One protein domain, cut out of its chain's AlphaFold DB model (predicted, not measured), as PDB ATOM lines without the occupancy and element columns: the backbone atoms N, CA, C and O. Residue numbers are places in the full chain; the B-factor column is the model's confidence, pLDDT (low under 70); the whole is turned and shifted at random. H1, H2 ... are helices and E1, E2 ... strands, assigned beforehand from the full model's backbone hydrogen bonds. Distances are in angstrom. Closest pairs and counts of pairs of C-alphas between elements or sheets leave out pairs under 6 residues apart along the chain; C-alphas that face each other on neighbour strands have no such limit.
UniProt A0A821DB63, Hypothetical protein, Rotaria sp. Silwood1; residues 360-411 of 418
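This is residues 360 to 411 of the 418 residues of the protein "Hypothetical protein" of Rotaria sp. Silwood1 (UniProt A0A821DB63). A narrow sheet of three strands, E1, E2 and E3, makes one end of a rod, and the single helix H1 makes the other, set beyond the sheet's end rather than over a face. Residues 404 to 409, of which 404 to 406 belong to H1, stick out free. The printed part has 52 residues, with three named strands and then one named helix in the order E1, E2, E3, H1; the sheet's order is E1 - E2 - E3, antiparallel, and the class is mixed, helices and strands. The whole is extended, with a radius of gyration of the C-alphas of 15.7 A and spans of 48 by 21 by 12 A.

Find C-alpha 365 at (105.779, 156.747, 88.180); there E1 begins and runs through residues 365 to 370, 15.7 A. E2, residues 375 to 382, spans 20.9 A, and E3, residues 385 to 392, spans 21.6 A. H1, residues 396 to 406, covers 15.2 A and ends at C-alpha 406, at (85.806, 128.894, 76.551).

Look first at the meander E1, E2, E3, each strand the antiparallel neighbour of the one before. The hairpin E1 and E2 stands at 153 degrees between directions, with N 369 and O 376 at 2.8 A. The hairpin E2 and E3 stands at 163 degrees, with N 389 and O 377 at 2.7 A. H1 is not on the sheet and is apart from E2; the closest C-alphas of E1 and H1 are those of Ala 370 and Tyr 396, 7.8 A. In H1 every O i to N i+4 pair is within hydrogen-bond range.

The C-alphas of Glu 361 and Pro 408 are the two farthest apart, 48.8 A. The printed part has no cut, and its three links are tight. Mean pLDDT of the printed part is 72.7; residues 360 to 363, 370 to 374, 382 to 385 and 408 to 411 are under 70.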
ATOM      1  N   TYR A 360     105.278 169.427  85.645       51.91
ATOM      2  CA  TYR A 360     105.154 167.984  85.840       51.91
ATOM      3  C   TYR A 360     106.521 167.397  86.196       51.91
ATOM      4  O   TYR A 360     107.344 167.109  85.328       51.91
ATOM      5  N   GLU A 361     106.765 167.235  87.490       58.53
ATOM      6  CA  GLU A 361     107.726 166.254  87.982       58.53
ATOM      7  C   GLU A 361     107.123 164.874  87.659       58.53
ATOM      8  O   GLU A 361     106.252 164.378  88.366       58.53
ATOM      9  N   LEU A 362     107.471 164.316  86.490       66.56
ATOM     10  CA  LEU A 362     106.923 163.038  85.997       66.56
ATOM     11  C   LEU A 362     107.271 161.869  86.927       66.56
ATOM     12  O   LEU A 362     106.581 160.855  86.971       66.56
ATOM     13  N   TYR A 363     108.380 162.014  87.638       69.12
ATOM     14  CA  TYR A 363     108.955 160.984  88.470       69.12
ATOM     15  C   TYR A 363     108.585 161.205  89.943       69.12
ATOM     16  O   TYR A 363     108.605 162.344  90.405       69.12
ATOM     17  N   PRO A 364     108.339 160.134  90.713       78.44
ATOM     18  CA  PRO A 364     108.312 158.743  90.276       78.44
ATOM     19  C   PRO A 364     106.973 158.348  89.627       78.44
ATOM     20  O   PRO A 364     105.923 158.868  89.995       78.44
ATOM     21  N   TYR A 365     106.996 157.362  88.726       73.50
ATOM     22  CA  TYR A 365     105.779 156.747  88.180       73.50
ATOM     23  C   TYR A 365     105.878 155.222  88.131       73.50
ATOM     24  O   TYR A 365     106.967 154.648  88.186       73.50
ATOM     25  N   ILE A 366     104.723 154.559  88.034       77.56
ATOM     26  CA  ILE A 366     104.647 153.117  87.789       77.56
ATOM     27  C   ILE A 366     104.442 152.899  86.294       77.56
ATOM     28  O   ILE A 366     103.451 153.359  85.728       77.56
ATOM     29  N   LEU A 367     105.370 152.186  85.665       73.56
ATOM     30  CA  LEU A 367     105.233 151.728  84.289       73.56
ATOM     31  C   LEU A 367     104.664 150.311  84.300       73.56
ATOM     32  O   LEU A 367     105.319 149.382  84.776       73.56
ATOM     33  N   VAL A 368     103.461 150.147  83.755       74.50
ATOM     34  CA  VAL A 368     102.877 148.829  83.490       74.50
ATOM     35  C   VAL A 368     103.148 148.487  82.034       74.50
ATOM     36  O   VAL A 368     102.517 149.031  81.132       74.50
ATOM     37  N   HIS A 369     104.112 147.605  81.807       72.44
ATOM     38  CA  HIS A 369     104.463 147.129  80.480       72.44
ATOM     39  C   HIS A 369     103.791 145.776  80.235       72.44
ATOM     40  O   HIS A 369     104.207 144.768  80.802       72.44
ATOM     41  N   ALA A 370     102.738 145.761  79.418       68.88
ATOM     42  CA  ALA A 370     102.025 144.546  79.038       68.88
ATOM     43  C   ALA A 370     102.510 144.037  77.672       68.88
ATOM     44  O   ALA A 370     102.124 144.571  76.639       68.88
ATOM     45  N   GLU A 371     103.340 142.997  77.682       68.31
ATOM     46  CA  GLU A 371     103.717 142.215  76.501       68.31
ATOM     47  C   GLU A 371     102.675 141.113  76.237       68.31
ATOM     48  O   GLU A 371     101.839 140.795  77.097       68.31
ATOM     49  N   ALA A 372     102.751 140.453  75.075       63.72
ATOM     50  CA  ALA A 372     101.836 139.367  74.744       63.72
ATOM     51  C   ALA A 372     101.867 138.233  75.776       63.72
ATOM     52  O   ALA A 372     100.811 137.699  76.106       63.72
ATOM     53  N   ALA A 373     103.048 137.865  76.291       63.75
ATOM     54  CA  ALA A 373     103.238 136.719  77.188       63.75
ATOM     55  C   ALA A 373     103.430 137.086  78.673       63.75
ATOM     56  O   ALA A 373     103.268 136.220  79.536       63.75
ATOM     57  N   SER A 374     103.722 138.346  78.986       68.81
ATOM     58  CA  SER A 374     104.047 138.792  80.343       68.81
ATOM     59  C   SER A 374     103.668 140.249  80.563       68.81
ATOM     60  O   SER A 374     103.688 141.060  79.651       68.81
ATOM     61  N   THR A 375     103.343 140.607  81.797       76.25
ATOM     62  CA  THR A 375     103.144 141.993  82.211       76.25
ATOM     63  C   THR A 375     104.125 142.326  83.318       76.25
ATOM     64  O   THR A 375     104.151 141.660  84.351       76.25
ATOM     65  N   PHE A 376     104.926 143.362  83.110       74.38
ATOM     66  CA  PHE A 376     105.918 143.843  84.060       74.38
ATOM     67  C   PHE A 376     105.455 145.150  84.687       74.38
ATOM     68  O   PHE A 376     104.979 146.054  84.005       74.38
ATOM     69  N   PHE A 377     105.640 145.256  85.995       77.88
ATOM     70  CA  PHE A 377     105.369 146.461  86.758       77.88
ATOM     71  C   PHE A 377     106.710 147.031  87.193       77.88
ATOM     72  O   PHE A 377     107.410 146.406  87.988       77.88
ATOM     73  N   TYR A 378     107.073 148.201  86.682       74.44
ATOM     74  CA  TYR A 378     108.283 148.911  87.084       74.44
ATOM     75  C   TYR A 378     107.916 150.121  87.932       74.44
ATOM     76  O   TYR A 378     106.932 150.801  87.648       74.44
ATOM     77  N   ILE A 379     108.737 150.427  88.931       78.38
ATOM     78  CA  ILE A 379     108.788 151.760  89.528       78.38
ATOM     79  C   ILE A 379     109.934 152.514  88.869       78.38
ATOM     80  O   ILE A 379     111.072 152.038  88.821       78.38
ATOM     81  N   VAL A 380     109.621 153.683  88.329       72.62
ATOM     82  CA  VAL A 380     110.569 154.536  87.631       72.62
ATOM     83  C   VAL A 380     110.840 155.752  88.501       72.62
ATOM     84  O   VAL A 380     109.940 156.539  88.776       72.62
ATOM     85  N   HIS A 381     112.084 155.896  88.952       74.75
ATOM     86  CA  HIS A 381     112.512 156.967  89.855       74.75
ATOM     87  C   HIS A 381     113.119 158.161  89.116       74.75
ATOM     88  O   HIS A 381     113.070 159.277  89.619       74.75
ATOM     89  N   SER A 382     113.730 157.924  87.957       69.62
ATOM     90  CA  SER A 382     114.264 158.952  87.062       69.62
ATOM     91  C   SER A 382     114.465 158.367  85.665       69.62
ATOM     92  O   SER A 382     114.327 157.157  85.470       69.62
ATOM     93  N   SER A 383     114.868 159.198  84.703       64.00
ATOM     94  CA  SER A 383     115.137 158.771  83.325       64.00
ATOM     95  C   SER A 383     116.186 157.656  83.221       64.00
ATOM     96  O   SER A 383     116.182 156.905  82.258       64.00
ATOM     97  N   SER A 384     117.071 157.516  84.210       61.44
ATOM     98  CA  SER A 384     118.137 156.504  84.242       61.44
ATOM     99  C   SER A 384     118.013 155.496  85.387       61.44
ATOM    100  O   SER A 384     118.883 154.638  85.532       61.44
ATOM    101  N   LYS A 385     116.969 155.589  86.222       67.50
ATOM    102  CA  LYS A 385     116.804 154.741  87.409       67.50
ATOM    103  C   LYS A 385     115.393 154.178  87.490       67.50
ATOM    104  O   LYS A 385     114.432 154.916  87.710       67.50
ATOM    105  N   TYR A 386     115.293 152.859  87.414       74.25
ATOM    106  CA  TYR A 386     114.046 152.119  87.561       74.25
ATOM    107  C   TYR A 386     114.310 150.753  88.208       74.25
ATOM    108  O   TYR A 386     115.445 150.275  88.240       74.25
ATOM    109  N   SER A 387     113.263 150.126  88.735       73.19
ATOM    110  CA  SER A 387     113.318 148.756  89.250       73.19
ATOM    111  C   SER A 387     112.022 148.012  88.962       73.19
ATOM    112  O   SER A 387     110.942 148.600  88.995       73.19
ATOM    113  N   VAL A 388     112.123 146.708  88.701       76.50
ATOM    114  CA  VAL A 388     110.958 145.822  88.579       76.50
ATOM    115  C   VAL A 388     110.349 145.629  89.968       76.50
ATOM    116  O   VAL A 388     111.027 145.172  90.881       76.50
ATOM    117  N   ILE A 389     109.073 145.971  90.120       82.06
ATOM    118  CA  ILE A 389     108.276 145.701  91.322       82.06
ATOM    119  C   ILE A 389     107.822 144.242  91.304       82.06
ATOM    120  O   ILE A 389     107.997 143.514  92.275       82.06
ATOM    121  N   THR A 390     107.202 143.821  90.198       80.56
ATOM    122  CA  THR A 390     106.665 142.469  90.026       80.56
ATOM    123  C   THR A 390     106.405 142.167  88.547       80.56
ATOM    124  O   THR A 390     106.361 143.073  87.711       80.56
ATOM    125  N   SER A 391     106.199 140.893  88.226       81.69
ATOM    126  CA  SER A 391     105.759 140.413  86.917       81.69
ATOM    127  C   SER A 391     104.544 139.497  87.054       81.69
ATOM    128  O   SER A 391     104.413 138.774  88.040       81.69
ATOM    129  N   ASN A 392     103.675 139.492  86.048       77.62
ATOM    130  CA  ASN A 392     102.509 138.623  85.969       77.62
ATOM    131  C   ASN A 392     102.434 137.948  84.590       77.62
ATOM    132  O   ASN A 392     102.713 138.579  83.577       77.62
ATOM    133  N   ASN A 393     102.014 136.685  84.553       75.50
ATOM    134  CA  ASN A 393     101.802 135.924  83.315       75.50
ATOM    135  C   ASN A 393     100.320 135.908  82.880       75.50
ATOM    136  O   ASN A 393      99.961 135.286  81.881       75.50
ATOM    137  N   LEU A 394      99.433 136.591  83.615       75.94
ATOM    138  CA  LEU A 394      98.068 136.899  83.179       75.94
ATOM    139  C   LEU A 394      98.103 138.051  82.165       75.94
ATOM    140  O   LEU A 394      97.872 139.209  82.497       75.94
ATOM    141  N   CYS A 395      98.450 137.706  80.933       76.19
ATOM    142  CA  CYS A 395      98.717 138.614  79.825       76.19
ATOM    143  C   CYS A 395      97.684 138.455  78.697       76.19
ATOM    144  O   CYS A 395      96.764 137.632  78.771       76.19
ATOM    145  N   TYR A 396      97.868 139.212  77.614       71.00
ATOM    146  CA  TYR A 396      97.008 139.140  76.434       71.00
ATOM    147  C   TYR A 396      96.938 137.728  75.830       71.00
ATOM    148  O   TYR A 396      95.855 137.253  75.489       71.00
ATOM    149  N   LYS A 397      98.052 136.989  75.781       70.31
ATOM    150  CA  LYS A 397      98.068 135.601  75.294       70.31
ATOM    151  C   LYS A 397      97.291 134.658  76.211       70.31
ATOM    152  O   LYS A 397      96.622 133.750  75.724       70.31
ATOM    153  N   THR A 398      97.325 134.892  77.523       74.56
ATOM    154  CA  THR A 398      96.489 134.156  78.483       74.56
ATOM    155  C   THR A 398      95.009 134.436  78.235       74.56
ATOM    156  O   THR A 398      94.227 133.491  78.164       74.56
ATOM    157  N   TYR A 399      94.634 135.698  78.008       78.94
ATOM    158  CA  TYR A 399      93.273 136.068  77.607       78.94
ATOM    159  C   TYR A 399      92.848 135.370  76.305       78.94
ATOM    160  O   TYR A 399      91.832 134.680  76.289       78.94
ATOM    161  N   LEU A 400      93.651 135.466  75.241       74.81
ATOM    162  CA  LEU A 400      93.348 134.835  73.953       74.81
ATOM    163  C   LEU A 400      93.189 133.317  74.063       74.81
ATOM    164  O   LEU A 400      92.241 132.752  73.521       74.81
ATOM    165  N   ASN A 401      94.100 132.651  74.773       79.50
ATOM    166  CA  ASN A 401      94.043 131.204  74.954       79.50
ATOM    167  C   ASN A 401      92.809 130.784  75.760       79.50
ATOM    168  O   ASN A 401      92.151 129.811  75.399       79.50
ATOM    169  N   LEU A 402      92.462 131.529  76.816       82.62
ATOM    170  CA  LEU A 402      91.245 131.280  77.587       82.62
ATOM    171  C   LEU A 402      89.990 131.473  76.733       82.62
ATOM    172  O   LEU A 402      89.101 130.630  76.780       82.62
ATOM    173  N   MET A 403      89.932 132.518  75.904       78.56
ATOM    174  CA  MET A 403      88.787 132.751  75.016       78.56
ATOM    175  C   MET A 403      88.630 131.642  73.971       78.56
ATOM    176  O   MET A 403      87.518 131.157  73.765       78.56
ATOM    177  N   LYS A 404      89.735 131.158  73.387       80.00
ATOM    178  CA  LYS A 404      89.724 129.998  72.475       80.00
ATOM    179  C   LYS A 404      89.229 128.713  73.152       80.00
ATOM    180  O   LYS A 404      88.578 127.900  72.503       80.00
ATOM    181  N   LEU A 405      89.526 128.526  74.441       82.62
ATOM    182  CA  LEU A 405      89.077 127.365  75.220       82.62
ATOM    183  C   LEU A 405      87.608 127.466  75.649       82.62
ATOM    184  O   LEU A 405      86.898 126.465  75.642       82.62
ATOM    185  N   LEU A 406      87.160 128.660  76.045       84.25
ATOM    186  CA  LEU A 406      85.806 128.894  76.551       84.25
ATOM    187  C   LEU A 406      84.766 128.998  75.429       84.25
ATOM    188  O   LEU A 406      83.604 128.656  75.649       84.25
ATOM    189  N   GLN A 407      85.167 129.438  74.236       81.06
ATOM    190  CA  GLN A 407      84.279 129.608  73.092       81.06
ATOM    191  C   GLN A 407      84.861 128.922  71.842       81.06
ATOM    192  O   GLN A 407      85.620 129.535  71.085       81.06
ATOM    193  N   PRO A 408      84.493 127.651  71.584       63.06
ATOM    194  CA  PRO A 408      84.877 126.951  70.363       63.06
ATOM    195  C   PRO A 408      84.379 127.730  69.136       63.06
ATOM    196  O   PRO A 408      83.177 127.926  68.971       63.06
ATOM    197  N   GLY A 409      85.303 128.208  68.296       63.75
ATOM    198  CA  GLY A 409      85.002 129.075  67.145       63.75
ATOM    199  C   GLY A 409      85.370 130.553  67.324       63.75
ATOM    200  O   GLY A 409      85.109 131.346  66.421       63.75
ATOM    201  N   PHE A 410      85.997 130.938  68.443       61.88
ATOM    202  CA  PHE A 410      86.624 132.254  68.593       61.88
ATOM    203  C   PHE A 410      87.849 132.378  67.663       61.88
ATOM    204  O   PHE A 410      88.983 132.095  68.053       61.88
ATOM    205  N   ASN A 411      87.601 132.776  66.412       57.47
ATOM    206  CA  ASN A 411      88.625 133.230  65.478       57.47
ATOM    207  C   ASN A 411      88.770 134.744  65.623       57.47
ATOM    208  O   ASN A 411      87.835 135.500  65.352       57.47
TER     209      ASN A 411